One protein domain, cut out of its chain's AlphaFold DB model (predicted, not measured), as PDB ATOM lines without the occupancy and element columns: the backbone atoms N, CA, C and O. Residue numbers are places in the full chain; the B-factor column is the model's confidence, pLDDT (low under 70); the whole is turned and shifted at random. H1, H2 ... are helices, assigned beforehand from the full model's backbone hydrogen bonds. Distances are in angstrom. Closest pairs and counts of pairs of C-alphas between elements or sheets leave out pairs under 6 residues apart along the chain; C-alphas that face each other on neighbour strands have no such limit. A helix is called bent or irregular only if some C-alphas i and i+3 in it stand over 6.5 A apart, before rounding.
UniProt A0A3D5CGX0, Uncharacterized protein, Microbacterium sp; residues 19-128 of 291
ATOM      1  N   VAL A  19     162.071 218.421 195.465       92.94
ATOM      2  CA  VAL A  19     162.003 219.062 194.143       92.94
ATOM      3  C   VAL A  19     163.310 219.782 193.819       92.94
ATOM      4  O   VAL A  19     163.851 219.597 192.732       92.94
ATOM      5  N   ALA A  20     163.853 220.551 194.768       87.56
ATOM      6  CA  ALA A  20     165.125 221.246 194.585       87.56
ATOM      7  C   ALA A  20     166.296 220.262 194.429       87.56
ATOM      8  O   ALA A  20     167.172 220.473 193.595       87.56
ATOM      9  N   LEU A  21     166.292 219.162 195.191       87.88
ATOM     10  CA  LEU A  21     167.288 218.100 195.059       87.88
ATOM     11  C   LEU A  21     167.239 217.454 193.672       87.88
ATOM     12  O   LEU A  21     168.275 217.321 193.021       87.88
ATOM     13  N   ARG A  22     166.042 217.090 193.204       88.88
ATOM     14  CA  ARG A  22     165.853 216.506 191.876       88.88
ATOM     15  C   ARG A  22     166.307 217.460 190.775       88.88
ATOM     16  O   ARG A  22     167.075 217.052 189.916       88.88
ATOM     17  N   ALA A  23     165.919 218.730 190.855       89.25
ATOM     18  CA  ALA A  23     166.340 219.746 189.896       89.25
ATOM     19  C   ALA A  23     167.869 219.913 189.851       89.25
ATOM     20  O   ALA A  23     168.434 220.042 188.769       89.25
ATOM     21  N   ALA A  24     168.552 219.866 191.002       87.06
ATOM     22  CA  ALA A  24     170.011 219.932 191.055       87.06
ATOM     23  C   ALA A  24     170.678 218.706 190.404       87.06
ATOM     24  O   ALA A  24     171.660 218.856 189.677       87.06
ATOM     25  N   ILE A  25     170.132 217.505 190.628       87.00
ATOM     26  CA  ILE A  25     170.610 216.269 189.991       87.00
ATOM     27  C   ILE A  25     170.390 216.329 188.473       87.00
ATOM     28  O   ILE A  25     171.324 216.071 187.718       87.00
ATOM     29  N   ASP A  26     169.193 216.713 188.029       89.25
ATOM     30  CA  ASP A  26     168.847 216.812 186.607       89.25
ATOM     31  C   ASP A  26     169.735 217.852 185.899       89.25
ATOM     32  O   ASP A  26     170.277 217.589 184.824       89.25
ATOM     33  N   ALA A  27     169.974 219.005 186.534       87.69
ATOM     34  CA  ALA A  27     170.883 220.030 186.023       87.69
ATOM     35  C   ALA A  27     172.330 219.524 185.912       87.69
ATOM     36  O   ALA A  27     172.993 219.778 184.906       87.69
ATOM     37  N   ALA A  28     172.818 218.773 186.905       84.56
ATOM     38  CA  ALA A  28     174.152 218.178 186.865       84.56
ATOM     39  C   ALA A  28     174.287 217.127 185.746       84.56
ATOM     40  O   ALA A  28     175.327 217.037 185.098       84.56
ATOM     41  N   GLN A  29     173.233 216.354 185.478       86.56
ATOM     42  CA  GLN A  29     173.220 215.370 184.391       86.56
ATOM     43  C   GLN A  29     173.133 216.012 182.998       86.56
ATOM     44  O   GLN A  29     173.593 215.412 182.026       86.56
ATOM     45  N   ALA A  30     172.580 217.222 182.899       88.81
ATOM     46  CA  ALA A  30     172.425 217.971 181.652       88.81
ATOM     47  C   ALA A  30     173.609 218.908 181.321       88.81
ATOM     48  O   ALA A  30     173.541 219.645 180.335       88.81
ATOM     49  N   LEU A  31     174.685 218.900 182.120       86.19
ATOM     50  CA  LEU A  31     175.865 219.746 181.908       86.19
ATOM     51  C   LEU A  31     176.465 219.536 180.498       86.19
ATOM     52  O   LEU A  31     176.880 218.419 180.166       86.19
ATOM     53  N   PRO A  32     176.568 220.587 179.658       87.50
ATOM     54  CA  PRO A  32     177.147 220.470 178.323       87.50
ATOM     55  C   PRO A  32     178.590 219.957 178.372       87.50
ATOM     56  O   PRO A  32     179.429 220.491 179.091       87.50
ATOM     57  N   GLY A  33     178.889 218.919 177.587       82.62
ATOM     58  CA  GLY A  33     180.223 218.310 177.544       82.62
ATOM     59  C   GLY A  33     180.516 217.314 178.674       82.62
ATOM     60  O   GLY A  33     181.554 216.654 178.625       82.62
ATOM     61  N   ALA A  34     179.607 217.139 179.637       84.12
ATOM     62  CA  ALA A  34     179.670 216.061 180.618       84.12
ATOM     63  C   ALA A  34     178.919 214.817 180.114       84.12
ATOM     64  O   ALA A  34     177.963 214.903 179.342       84.12
ATOM     65  N   ARG A  35     179.354 213.633 180.554       84.44
ATOM     66  CA  ARG A  35     178.614 212.379 180.364       84.44
ATOM     67  C   ARG A  35     178.340 211.768 181.736       84.44
ATOM     68  O   ARG A  35     179.309 211.391 182.398       84.44
ATOM     69  N   PRO A  36     177.075 211.670 182.178       84.75
ATOM     70  CA  PRO A  36     176.767 211.042 183.453       84.75
ATOM     71  C   PRO A  36     177.160 209.564 183.408       84.75
ATOM     72  O   PRO A  36     176.834 208.841 182.465       84.75
ATOM     73  N   LEU A  37     177.883 209.124 184.434       83.81
ATOM     74  CA  LEU A  37     178.332 207.748 184.614       83.81
ATOM     75  C   LEU A  37     177.692 207.191 185.883       83.81
ATOM     76  O   LEU A  37     177.754 207.807 186.944       83.81
ATOM     77  N   GLY A  38     177.064 206.021 185.767       84.50
ATOM     78  CA  GLY A  38     176.548 205.301 186.928       84.50
ATOM     79  C   GLY A  38     177.684 204.716 187.767       84.50
ATOM     80  O   GLY A  38     178.728 204.341 187.233       84.50
ATOM     81  N   LEU A  39     177.456 204.574 189.076       83.44
ATOM     82  CA  LEU A  39     178.454 204.043 190.010       83.44
ATOM     83  C   LEU A  39     178.961 202.650 189.599       83.44
ATOM     84  O   LEU A  39     180.160 202.404 189.638       83.44
ATOM     85  N   ALA A  40     178.074 201.764 189.137       87.25
ATOM     86  CA  ALA A  40     178.461 200.430 188.671       87.25
ATOM     87  C   ALA A  40     179.420 200.482 187.467       87.25
ATOM     88  O   ALA A  40     180.415 199.763 187.443       87.25
ATOM     89  N   ALA A  41     179.157 201.372 186.504       86.19
ATOM     90  CA  ALA A  41     180.020 201.564 185.340       86.19
ATOM     91  C   ALA A  41     181.386 202.148 185.740       86.19
ATOM     92  O   ALA A  41     182.413 201.721 185.215       86.19
ATOM     93  N   LEU A  42     181.402 203.074 186.707       83.88
ATOM     94  CA  LEU A  42     182.631 203.635 187.269       83.88
ATOM     95  C   LEU A  42     183.465 202.565 187.992       83.88
ATOM     96  O   LEU A  42     184.661 202.466 187.747       83.88
ATOM     97  N   ILE A  43     182.842 201.728 188.827       86.31
ATOM     98  CA  ILE A  43     183.524 200.632 189.538       86.31
ATOM     99  C   ILE A  43     184.087 199.596 188.554       86.31
ATOM    100  O   ILE A  43     185.152 199.041 188.797       86.31
ATOM    101  N   SER A  44     183.402 199.351 187.432       88.62
ATOM    102  CA  SER A  44     183.870 198.430 186.385       88.62
ATOM    103  C   SER A  44     184.932 199.013 185.444       88.62
ATOM    104  O   SER A  44     185.402 198.309 184.552       88.62
ATOM    105  N   SER A  45     185.263 200.300 185.580       85.75
ATOM    106  CA  SER A  45     186.250 200.956 184.721       85.75
ATOM    107  C   SER A  45     187.684 200.578 185.105       85.75
ATOM    108  O   SER A  45     187.941 200.089 186.204       85.75
ATOM    109  N   GLU A  46     188.625 200.776 184.181       87.12
ATOM    110  CA  GLU A  46     190.037 200.474 184.412       87.12
ATOM    111  C   GLU A  46     190.576 201.302 185.588       87.12
ATOM    112  O   GLU A  46     190.560 202.536 185.572       87.12
ATOM    113  N   SER A  47     191.037 200.614 186.631       82.75
ATOM    114  CA  SER A  47     191.577 201.245 187.830       82.75
ATOM    115  C   SER A  47     192.889 201.951 187.514       82.75
ATOM    116  O   SER A  47     193.824 201.344 186.992       82.75
ATOM    117  N   ARG A  48     192.973 203.228 187.885       81.94
ATOM    118  CA  ARG A  48     194.190 204.028 187.783       81.94
ATOM    119  C   ARG A  48     194.850 204.136 189.149       81.94
ATOM    120  O   ARG A  48     194.170 204.389 190.141       81.94
ATOM    121  N   GLU A  49     196.168 203.989 189.190       84.88
ATOM    122  CA  GLU A  49     196.933 204.221 190.411       84.88
ATOM    123  C   GLU A  49     196.824 205.697 190.822       84.88
ATOM    124  O   GLU A  49     197.078 206.608 190.026       84.88
ATOM    125  N   VAL A  50     196.387 205.926 192.059       84.56
ATOM    126  CA  VAL A  50     196.278 207.247 192.680       84.56
ATOM    127  C   VAL A  50     197.073 207.204 193.972       84.56
ATOM    128  O   VAL A  50     196.845 206.344 194.820       84.56
ATOM    129  N   THR A  51     197.995 208.146 194.136       87.88
ATOM    130  CA  THR A  51     198.711 208.324 195.396       87.88
ATOM    131  C   THR A  51     197.872 209.205 196.313       87.88
ATOM    132  O   THR A  51     197.603 210.361 195.990       87.88
ATOM    133  N   ILE A  52     197.456 208.659 197.453       83.88
ATOM    134  CA  ILE A  52     196.847 209.444 198.528       83.88
ATOM    135  C   ILE A  52     197.995 210.049 199.330       83.88
ATOM    136  O   ILE A  52     198.818 209.327 199.889       83.88
ATOM    137  N   THR A  53     198.076 211.375 199.350       86.19
ATOM    138  CA  THR A  53     199.011 212.085 200.219       86.19
ATOM    139  C   THR A  53     198.352 212.274 201.573       86.19
ATOM    140  O   THR A  53     197.279 212.869 201.651       86.19
ATOM    141  N   ASP A  54     198.990 211.760 202.623       81.12
ATOM    142  CA  ASP A  54     198.560 212.049 203.985       81.12
ATOM    143  C   ASP A  54     198.752 213.541 204.263       81.12
ATOM    144  O   ASP A  54     199.812 214.113 203.981       81.12
ATOM    145  N   GLN A  55     197.705 214.175 204.772       79.12
ATOM    146  CA  GLN A  55     197.714 215.587 205.102       79.12
ATOM    147  C   GLN A  55     197.383 215.713 206.585       79.12
ATOM    148  O   GLN A  55     196.351 215.194 207.017       79.12
ATOM    149  N   PRO A  56     198.235 216.387 207.380       80.19
ATOM    150  CA  PRO A  56     198.019 216.478 208.812       80.19
ATOM    151  C   PRO A  56     196.680 217.162 209.088       80.19
ATOM    152  O   PRO A  56     196.415 218.263 208.597       80.19
ATOM    153  N   LEU A  57     195.839 216.500 209.880       80.94
ATOM    154  CA  LEU A  57     194.598 217.085 210.363       80.94
ATOM    155  C   LEU A  57     194.929 218.171 211.394       80.94
ATOM    156  O   LEU A  57     195.801 217.986 212.244       80.94
ATOM    157  N   ALA A  58     194.233 219.306 211.329       85.50
ATOM    158  CA  ALA A  58     194.394 220.367 212.316       85.50
ATOM    159  C   ALA A  58     194.058 219.845 213.724       85.50
ATOM    160  O   ALA A  58     193.013 219.226 213.915       85.50
ATOM    161  N   THR A  59     194.907 220.129 214.716       88.38
ATOM    162  CA  THR A  59     194.727 219.663 216.106       88.38
ATOM    163  C   THR A  59     193.357 220.040 216.674       88.38
ATOM    164  O   THR A  59     192.717 219.225 217.332       88.38
ATOM    165  N   THR A  60     192.846 221.219 216.316       88.12
ATOM    166  CA  THR A  60     191.516 221.708 216.709       88.12
ATOM    167  C   THR A  60     190.377 220.775 216.288       88.12
ATOM    168  O   THR A  60     189.385 220.660 216.996       88.12
ATOM    169  N   ARG A  61     190.510 220.056 215.165       89.44
ATOM    170  CA  ARG A  61     189.517 219.068 214.702       89.44
ATOM    171  C   ARG A  61     189.497 217.815 215.576       89.44
ATOM    172  O   ARG A  61     188.466 217.162 215.675       89.44
ATOM    173  N   ILE A  62     190.630 217.473 216.184       91.25
ATOM    174  CA  ILE A  62     190.771 216.306 217.060       91.25
ATOM    175  C   ILE A  62     190.272 216.655 218.465       91.25
ATOM    176  O   ILE A  62     189.557 215.870 219.082       91.25
ATOM    177  N   GLU A  63     190.607 217.850 218.953       94.12
ATOM    178  CA  GLU A  63     190.275 218.315 220.306       94.12
ATOM    179  C   GLU A  63     188.769 218.465 220.560       94.12
ATOM    180  O   GLU A  63     188.343 218.372 221.709       94.12
ATOM    181  N   VAL A  64     187.948 218.642 219.518       95.38
ATOM    182  CA  VAL A  64     186.482 218.720 219.672       95.38
ATOM    183  C   VAL A  64     185.813 217.359 219.863       95.38
ATOM    184  O   VAL A  64     184.712 217.299 220.405       95.38
ATOM    185  N   VAL A  65     186.451 216.261 219.439       96.25
ATOM    186  CA  VAL A  65     185.831 214.923 219.440       96.25
ATOM    187  C   VAL A  65     185.398 214.487 220.845       96.25
ATOM    188  O   VAL A  65     184.249 214.072 220.985       96.25
ATOM    189  N   PRO A  66     186.228 214.607 221.903       97.31
ATOM    190  CA  PRO A  66     185.808 214.232 223.252       97.31
ATOM    191  C   PRO A  66     184.590 215.022 223.743       97.31
ATOM    192  O   PRO A  66     183.716 214.446 224.379       97.31
ATOM    193  N   THR A  67     184.503 216.314 223.413       96.62
ATOM    194  CA  THR A  67     183.369 217.172 223.791       96.62
ATOM    195  C   THR A  67     182.075 216.728 223.112       96.62
ATOM    196  O   THR A  67     181.036 216.676 223.762       96.62
ATOM    197  N   LEU A  68     182.134 216.375 221.822       97.75
ATOM    198  CA  LEU A  68     180.976 215.855 221.087       97.75
ATOM    199  C   LEU A  68     180.507 214.510 221.660       97.75
ATOM    200  O   LEU A  68     179.313 214.306 221.844       97.75
ATOM    201  N   LEU A  69     181.440 213.615 222.002       97.12
ATOM    202  CA  LEU A  69     181.108 212.310 222.586       97.12
ATOM    203  C   LEU A  69     180.550 212.418 224.018       97.12
ATOM    204  O   LEU A  69     179.652 211.661 224.376       97.12
ATOM    205  N   ASP A  70     181.037 213.362 224.830       97.81
ATOM    206  CA  ASP A  70     180.443 213.661 226.145       97.81
ATOM    207  C   ASP A  70     179.003 214.180 225.999       97.81
ATOM    208  O   ASP A  70     178.094 213.727 226.699       97.81
ATOM    209  N   GLY A  71     178.780 215.085 225.039       97.38
ATOM    210  CA  GLY A  71     177.448 215.561 224.664       97.38
ATOM    211  C   GLY A  71     176.515 214.416 224.266       97.38
ATOM    212  O   GLY A  71     175.427 214.288 224.834       97.38
ATOM    213  N   GLU A  72     176.980 213.530 223.383       97.69
ATOM    214  CA  GLU A  72     176.243 212.344 222.943       97.69
ATOM    215  C   GLU A  72     175.840 211.457 224.126       97.69
ATOM    216  O   GLU A  72     174.677 211.074 224.246       97.69
ATOM    217  N   GLN A  73     176.771 211.167 225.040       97.75
ATOM    218  CA  GLN A  73     176.512 210.310 226.198       97.75
ATOM    219  C   GLN A  73     175.478 210.925 227.156       97.75
ATOM    220  O   GLN A  73     174.641 210.222 227.742       97.75
ATOM    221  N   ARG A  74     175.501 212.253 227.313       97.62
ATOM    222  CA  ARG A  74     174.500 212.982 228.103       97.62
ATOM    223  C   ARG A  74     173.126 212.930 227.440       97.62
ATOM    224  O   ARG A  74     172.144 212.695 228.143       97.62
ATOM    225  N   ILE A  75     173.051 213.095 226.118       98.00
ATOM    226  CA  ILE A  75     171.803 212.954 225.352       98.00
ATOM    227  C   ILE A  75     171.285 211.519 225.409       98.00
ATOM    228  O   ILE A  75     170.091 211.326 225.602       98.00
ATOM    229  N   GLU A  76     172.150 210.511 225.311       97.62
ATOM    230  CA  GLU A  76     171.775 209.100 225.440       97.62
ATOM    231  C   GLU A  76     171.153 208.804 226.808       97.62
ATOM    232  O   GLU A  76     170.086 208.194 226.890       97.62
ATOM    233  N   SER A  77     171.767 209.314 227.877       97.62
ATOM    234  CA  SER A  77     171.232 209.184 229.235       97.62
ATOM    235  C   SER A  77     169.886 209.905 229.372       97.62
ATOM    236  O   SER A  77     168.921 209.340 229.892       97.62
ATOM    237  N   PHE A  78     169.794 211.137 228.867       98.19
ATOM    238  CA  PHE A  78     168.574 211.943 228.880       98.19
ATOM    239  C   PHE A  78     167.446 211.313 228.055       98.19
ATOM    240  O   PHE A  78     166.300 211.329 228.485       98.19
ATOM    241  N   ALA A  79     167.747 210.690 226.914       97.94
ATOM    242  CA  ALA A  79     166.758 210.116 226.004       97.94
ATOM    243  C   ALA A  79     165.937 208.971 226.621       97.94
ATOM    244  O   ALA A  79     164.891 208.617 226.085       97.94
ATOM    245  N   SER A  80     166.352 208.437 227.773       97.75
ATOM    246  CA  SER A  80     165.556 207.491 228.566       97.75
ATOM    247  C   SER A  80     164.220 208.053 229.075       97.75
ATOM    248  O   SER A  80     163.379 207.283 229.528       97.75
ATOM    249  N   VAL A  81     164.001 209.372 229.002       97.62
ATOM    250  CA  VAL A  81     162.731 210.023 229.374       97.62
ATOM    251  C   VAL A  81     161.610 209.839 228.347       97.62
ATOM    252  O   VAL A  81     160.451 210.076 228.676       97.62
ATOM    253  N   ILE A  82     161.929 209.439 227.112       97.75
ATOM    254  CA  ILE A  82     160.946 209.188 226.049       97.75
ATOM    255  C   ILE A  82     160.828 207.689 225.759       97.75
ATOM    256  O   ILE A  82     161.771 206.926 225.953       97.75
ATOM    257  N   ALA A  83     159.675 207.268 225.233       96.81
ATOM    258  CA  ALA A  83     159.415 205.858 224.929       96.81
ATOM    259  C   ALA A  83     160.365 205.270 223.867       96.81
ATOM    260  O   ALA A  83     160.685 204.083 223.915       96.81
ATOM    261  N   GLU A  84     160.824 206.090 222.914       97.00
ATOM    262  CA  GLU A  84     161.728 205.673 221.838       97.00
ATOM    263  C   GLU A  84     163.008 206.538 221.818       97.00
ATOM    264  O   GLU A  84     163.087 207.521 221.074       97.00
ATOM    265  N   PRO A  85     164.042 206.187 222.614       97.19
ATOM    266  CA  PRO A  85     165.268 206.985 222.758       97.19
ATOM    267  C   PRO A  85     166.045 207.232 221.452       97.19
ATOM    268  O   PRO A  85     166.817 208.190 221.343       97.19
ATOM    269  N   SER A  86     165.852 206.387 220.433       96.75
ATOM    270  CA  SER A  86     166.472 206.536 219.109       96.75
ATOM    271  C   SER A  86     166.047 207.802 218.367       96.75
ATOM    272  O   SER A  86     166.791 208.261 217.503       96.75
ATOM    273  N   LEU A  87     164.904 208.400 218.720       95.94
ATOM    274  CA  LEU A  87     164.445 209.659 218.125       95.94
ATOM    275  C   LEU A  87     165.336 210.851 218.496       95.94
ATOM    276  O   LEU A  87     165.453 211.784 217.706       95.94
ATOM    277  N   LEU A  88     165.985 210.811 219.666       96.12
ATOM    278  CA  LEU A  88     166.951 211.830 220.088       96.12
ATOM    279  C   LEU A  88     168.383 211.410 219.749       96.12
ATOM    280  O   LEU A  88     169.116 212.164 219.115       96.12
ATOM    281  N   THR A  89     168.771 210.178 220.091       96.94
ATOM    282  CA  THR A  89     170.155 209.711 219.880       96.94
ATOM    283  C   THR A  89     170.519 209.554 218.404       96.94
ATOM    284  O   THR A  89     171.667 209.771 218.024       96.94
ATOM    285  N   GLY A  90     169.558 209.210 217.541       94.94
ATOM    286  CA  GLY A  90     169.783 209.124 216.098       94.94
ATOM    287  C   GLY A  90     170.044 210.489 215.459       94.94
ATOM    288  O   GLY A  90     170.929 210.598 214.609       94.94
ATOM    289  N   ALA A  91     169.306 211.518 215.886       92.00
ATOM    290  CA  ALA A  91     169.510 212.891 215.430       92.00
ATOM    291  C   ALA A  91     170.878 213.423 215.886       92.00
ATOM    292  O   ALA A  91     171.661 213.861 215.048       92.00
ATOM    293  N   GLU A  92     171.205 213.259 217.171       96.19
ATOM    294  CA  GLU A  92     172.491 213.666 217.758       96.19
ATOM    295  C   GLU A  92     173.686 213.034 217.025       96.19
ATOM    296  O   GLU A  92     174.581 213.725 216.538       96.19
ATOM    297  N   ARG A  93     173.665 211.707 216.834       96.50
ATOM    298  CA  ARG A  93     174.715 210.988 216.091       96.50
ATOM    299  C   ARG A  93     174.852 211.480 214.656       96.50
ATOM    300  O   ARG A  93     175.965 211.578 214.135       96.50
ATOM    301  N   ALA A  94     173.735 211.766 213.990       93.75
ATOM    302  CA  ALA A  94     173.757 212.274 212.626       93.75
ATOM    303  C   ALA A  94     174.387 213.674 212.546       93.75
ATOM    304  O   ALA A  94     175.118 213.937 211.588       93.75
ATOM    305  N   GLU A  95     174.145 214.544 213.529       93.75
ATOM    306  CA  GLU A  95     174.769 215.869 213.626       93.75
ATOM    307  C   GLU A  95     176.271 215.779 213.913       93.75
ATOM    308  O   GLU A  95     177.067 216.382 213.191       93.75
ATOM    309  N   ILE A  96     176.687 214.944 214.869       96.25
ATOM    310  CA  ILE A  96     178.109 214.712 215.167       96.25
ATOM    311  C   ILE A  96     178.851 214.233 213.911       96.25
ATOM    312  O   ILE A  96     179.899 214.772 213.553       96.25
ATOM    313  N   LEU A  97     178.286 213.277 213.166       94.94
ATOM    314  CA  LEU A  97     178.879 212.808 211.907       94.94
ATOM    315  C   LEU A  97     178.976 213.908 210.836       94.94
ATOM    316  O   LEU A  97     179.880 213.865 209.997       94.94
ATOM    317  N   GLN A  98     178.073 214.894 210.838       91.38
ATOM    318  CA  GLN A  98     178.165 216.055 209.949       91.38
ATOM    319  C   GLN A  98     179.292 217.002 210.377       91.38
ATOM    320  O   GLN A  98     180.075 217.439 209.528       91.38
ATOM    321  N   LEU A  99     179.433 217.269 211.678       94.12
ATOM    322  CA  LEU A  99     180.493 218.117 212.239       94.12
ATOM    323  C   LEU A  99     181.895 217.529 212.037       94.12
ATOM    324  O   LEU A  99     182.849 218.275 211.811       94.12
ATOM    325  N   LEU A 100     182.007 216.197 212.057       93.00
ATOM    326  CA  LEU A 100     183.253 215.461 211.812       93.00
ATOM    327  C   LEU A 100     183.550 215.219 210.323       93.00
ATOM    328  O   LEU A 100     184.577 214.632 209.979       93.00
ATOM    329  N   SER A 101     182.667 215.646 209.421       89.81
ATOM    330  CA  SER A 101     182.846 215.420 207.988       89.81
ATOM    331  C   SER A 101     183.960 216.288 207.385       89.81
ATOM    332  O   SER A 101     184.280 217.373 207.863       89.81
ATOM    333  N   LEU A 102     184.514 215.846 206.252       85.75
ATOM    334  CA  LEU A 102     185.489 216.631 205.482       85.75
ATOM    335  C   LEU A 102     184.842 217.764 204.658       85.75
ATOM    336  O   LEU A 102     185.545 218.508 203.984       85.75
ATOM    337  N   GLY A 103     183.512 217.927 204.702       83.62
ATOM    338  CA  GLY A 103     182.804 218.978 203.953       83.62
ATOM    339  C   GLY A 103     183.184 220.403 204.373       83.62
ATOM    340  O   GLY A 103     182.999 221.349 203.614       83.62
ATOM    341  N   TRP A 104     183.778 220.548 205.556       87.94
ATOM    342  CA  TRP A 104     184.202 221.820 206.133       87.94
ATOM    343  C   TRP A 104     185.564 222.324 205.639       87.94
ATOM    344  O   TRP A 104     186.011 223.381 206.085       87.94
ATOM    345  N   THR A 105     186.264 221.590 204.766       85.25
ATOM    346  CA  THR A 105     187.574 222.019 204.253       85.25
ATOM    347  C   THR A 105     187.475 223.401 203.595       85.25
ATOM    348  O   THR A 105     186.698 223.602 202.665       85.25
ATOM    349  N   GLY A 106     188.272 224.359 204.084       87.06
ATOM    350  CA  GLY A 106     188.256 225.750 203.614       87.06
ATOM    351  C   GLY A 106     187.121 226.614 204.183       87.06
ATOM    352  O   GLY A 106     186.961 227.750 203.746       87.06
ATOM    353  N   GLN A 107     186.349 226.102 205.147       89.50
ATOM    354  CA  GLN A 107     185.185 226.760 205.754       89.50
ATOM    355  C   GLN A 107     185.294 226.811 207.288       89.50
ATOM    356  O   GLN A 107     184.326 226.551 207.999       89.50
ATOM    357  N   ASP A 108     186.481 227.120 207.820       89.94
ATOM    358  CA  ASP A 108     186.764 226.986 209.257       89.94
ATOM    359  C   ASP A 108     185.871 227.857 210.153       89.94
ATOM    360  O   ASP A 108     185.455 227.399 211.212       89.94
ATOM    361  N   ALA A 109     185.517 229.071 209.714       92.56
ATOM    362  CA  ALA A 109     184.593 229.936 210.454       92.56
ATOM    363  C   ALA A 109     183.179 229.333 210.531       92.56
ATOM    364  O   ALA A 109     182.624 229.209 211.614       92.56
ATOM    365  N   ALA A 110     182.639 228.867 209.400       92.44
ATOM    366  CA  ALA A 110     181.317 228.239 209.364       92.44
ATOM    367  C   ALA A 110     181.274 226.925 210.162       92.44
ATOM    368  O   ALA A 110     180.245 226.574 210.731       92.44
ATOM    369  N   TRP A 111     182.392 226.195 210.214       93.88
ATOM    370  CA  TRP A 111     182.510 225.010 211.056       93.88
ATOM    371  C   TRP A 111     182.499 225.350 212.548       93.88
ATOM    372  O   TRP A 111     181.838 224.652 213.313       93.88
ATOM    373  N   ALA A 112     183.195 226.414 212.959       94.38
ATOM    374  CA  ALA A 112     183.154 226.890 214.340       94.38
ATOM    375  C   ALA A 112     181.730 227.309 214.745       94.38
ATOM    376  O   ALA A 112     181.234 226.843 215.768       94.38
ATOM    377  N   ASP A 113     181.032 228.065 213.891       95.94
ATOM    378  CA  ASP A 113     179.630 228.441 214.122       95.94
ATOM    379  C   ASP A 113     178.719 227.203 214.254       95.94
ATOM    380  O   ASP A 113     177.818 227.164 215.091       95.94
ATOM    381  N   ALA A 114     178.960 226.161 213.449       94.88
ATOM    382  CA  ALA A 114     178.202 224.913 213.518       94.88
ATOM    383  C   ALA A 114     178.458 224.126 214.815       94.88
ATOM    384  O   ALA A 114     177.527 223.523 215.350       94.88
ATOM    385  N   LEU A 115     179.691 224.138 215.339       96.62
ATOM    386  CA  LEU A 115     180.008 223.546 216.644       96.62
ATOM    387  C   LEU A 115     179.279 224.273 217.778       96.62
ATOM    388  O   LEU A 115     178.707 223.619 218.651       96.62
ATOM    389  N   ASP A 116     179.270 225.606 217.749       97.25
ATOM    390  CA  ASP A 116     178.582 226.419 218.754       97.25
ATOM    391  C   ASP A 116     177.065 226.197 218.712       97.25
ATOM    392  O   ASP A 116     176.438 225.987 219.756       97.25
ATOM    393  N   ALA A 117     176.488 226.161 217.507       96.88
ATOM    394  CA  ALA A 117     175.071 225.877 217.298       96.88
ATOM    395  C   ALA A 117     174.683 224.478 217.799       96.88
ATOM    396  O   ALA A 117     173.664 224.324 218.474       96.88
ATOM    397  N   HIS A 118     175.507 223.465 217.525       97.31
ATOM    398  CA  HIS A 118     175.282 222.116 218.035       97.31
ATOM    399  C   HIS A 118     175.363 222.076 219.565       97.31
ATOM    400  O   HIS A 118     174.441 221.594 220.213       97.31
ATOM    401  N   ALA A 119     176.385 222.689 220.174       97.38
ATOM    402  CA  ALA A 119     176.491 222.765 221.631       97.38
ATOM    403  C   ALA A 119     175.287 223.480 222.281       97.38
ATOM    404  O   ALA A 119     174.883 223.142 223.400       97.38
ATOM    405  N   GLU A 120     174.714 224.483 221.611       97.81
ATOM    406  CA  GLU A 120     173.474 225.135 222.036       97.81
ATOM    407  C   GLU A 120     172.258 224.217 221.908       97.81
ATOM    408  O   GLU A 120     171.491 224.111 222.867       97.81
ATOM    409  N   ALA A 121     172.123 223.495 220.796       96.31
ATOM    410  CA  ALA A 121     171.061 222.516 220.587       96.31
ATOM    411  C   ALA A 121     171.109 221.372 221.616       96.31
ATOM    412  O   ALA A 121     170.074 221.016 222.189       96.31
ATOM    413  N   THR A 122     172.298 220.856 221.944       97.31
ATOM    414  CA  THR A 122     172.489 219.850 223.000       97.31
ATOM    415  C   THR A 122     172.039 220.402 224.357       97.31
ATOM    416  O   THR A 122     171.268 219.759 225.072       97.31
ATOM    417  N   ARG A 123     172.453 221.627 224.722       97.06
ATOM    418  CA  ARG A 123     172.024 222.284 225.974       97.06
ATOM    419  C   ARG A 123     170.513 222.518 226.021       97.06
ATOM    420  O   ARG A 123     169.896 222.282 227.062       97.06
ATOM    421  N   ALA A 124     169.915 222.959 224.918       96.56
ATOM    422  CA  ALA A 124     168.474 223.159 224.803       96.56
ATOM    423  C   ALA A 124     167.718 221.833 224.973       96.56
ATOM    424  O   ALA A 124     166.759 221.761 225.739       96.56
ATOM    425  N   THR A 125     168.203 220.758 224.351       97.00
ATOM    426  CA  THR A 125     167.620 219.420 224.489       97.00
ATOM    427  C   THR A 125     167.698 218.927 225.934       97.00
ATOM    428  O   THR A 125     166.682 218.531 226.494       97.00
ATOM    429  N   LEU A 126     168.854 219.035 226.593       97.06
ATOM    430  CA  LEU A 126     169.030 218.590 227.985       97.06
ATOM    431  C   LEU A 126     168.234 219.415 229.015       97.06
ATOM    432  O   LEU A 126     168.005 218.942 230.126       97.06
ATOM    433  N   SER A 127     167.818 220.637 228.667       96.69
ATOM    434  CA  SER A 127     167.009 221.530 229.519       96.69
ATOM    435  C   SER A 127     165.533 221.618 229.105       96.69
ATOM    436  O   SER A 127     164.759 222.388 229.687       96.69
ATOM    437  N   SER A 128     165.131 220.815 228.117       97.50
ATOM    438  CA  SER A 128     163.758 220.758 227.605       97.50
ATOM    439  C   SER A 128     162.773 220.173 228.619       97.50
ATOM    440  O   SER A 128     161.598 220.532 228.613       97.50
TER     441      SER A 128
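This is residues 19 to 128 of the 291 residues of an uncharacterized protein of Microbacterium sp (UniProt A0A3D5CGX0). Three helices, H4, H5 and H6, form a small up-and-down bundle, each running against the one before it, with their centres in a triangle. From this body a long arm arches away: an extended stretch, residues 44 to 58, leads to the short helix H2 and to H1, which stand far from the bundle, while short H3 is joined to the beginning of H4. The printed part has 110 residues, with six named helices in the order H1 to H6 and no named strand; the class is all helix. It is only just loose, close to extended, with a radius of gyration of the C-alphas of 19.7 A and spans of 54 by 38 by 27 A.

H1, residues 19 to 29, touches no helix, and its residues 19 to 27 stand free. H2, residues 39 to 43, is apart from H1 and lies within residues 38 to 60, which stand free. H3, residues 59 to 63, is apart from H2, and it and H4, residues 65 to 81, meet only through their link. H4 and H5, residues 86 to 99, touch as a helical hairpin at a shallow tilt of 13 degrees, opposite ways; their closest C-alphas, those of Glu 76 and Thr 89, are 5.8 A apart. H5 and H6, residues 108 to 126, form a second helical hairpin at a shallow tilt of 17 degrees, opposite ways. H5 touches H6 with residues 95 to 99 alone, and the closest C-alphas, those of Leu 99 and Leu 115, are 7.0 A apart. H4 touches H6 with residues 71 to 78 alone, at a shallow tilt of 26 degrees, the same way; the closest C-alphas, those of Phe 78 and Leu 126, are 6.7 A apart. Every O i to N i+4 pair is within hydrogen-bond range in H1, H2, H3 and H6, against 11 of 13 in H4 and 9 of 10 in H5.

H1 begins at C-alpha 19, at (162.003, 219.062, 194.143), and is 15.3 A from first to last C-alpha. H2 measures 6.1 A and H3 6.3 A. H4 begins at C-alpha 65, at (185.831, 214.923, 219.440), and measures 25.6 A; it is neither bent nor irregular, but only just: C-alphas 78 and 81 are 6.2 A apart. H5 measures 19.4 A. H6, the longest helix with 19 residues, measures 27.1 A and ends at C-alpha 126, at (169.030, 218.590, 227.985).

The two C-alphas farthest apart, those of Gly 33 and Val 81, are 55.3 A apart. Without the stretches that stand free, the body has 72 residues and spans 46 by 32 by 19 A. The printed part has no cut. The link from H2 to H3, 15 residues, is long. The mean pLDDT of the printed part is 91.5, and no printed residue is under 70.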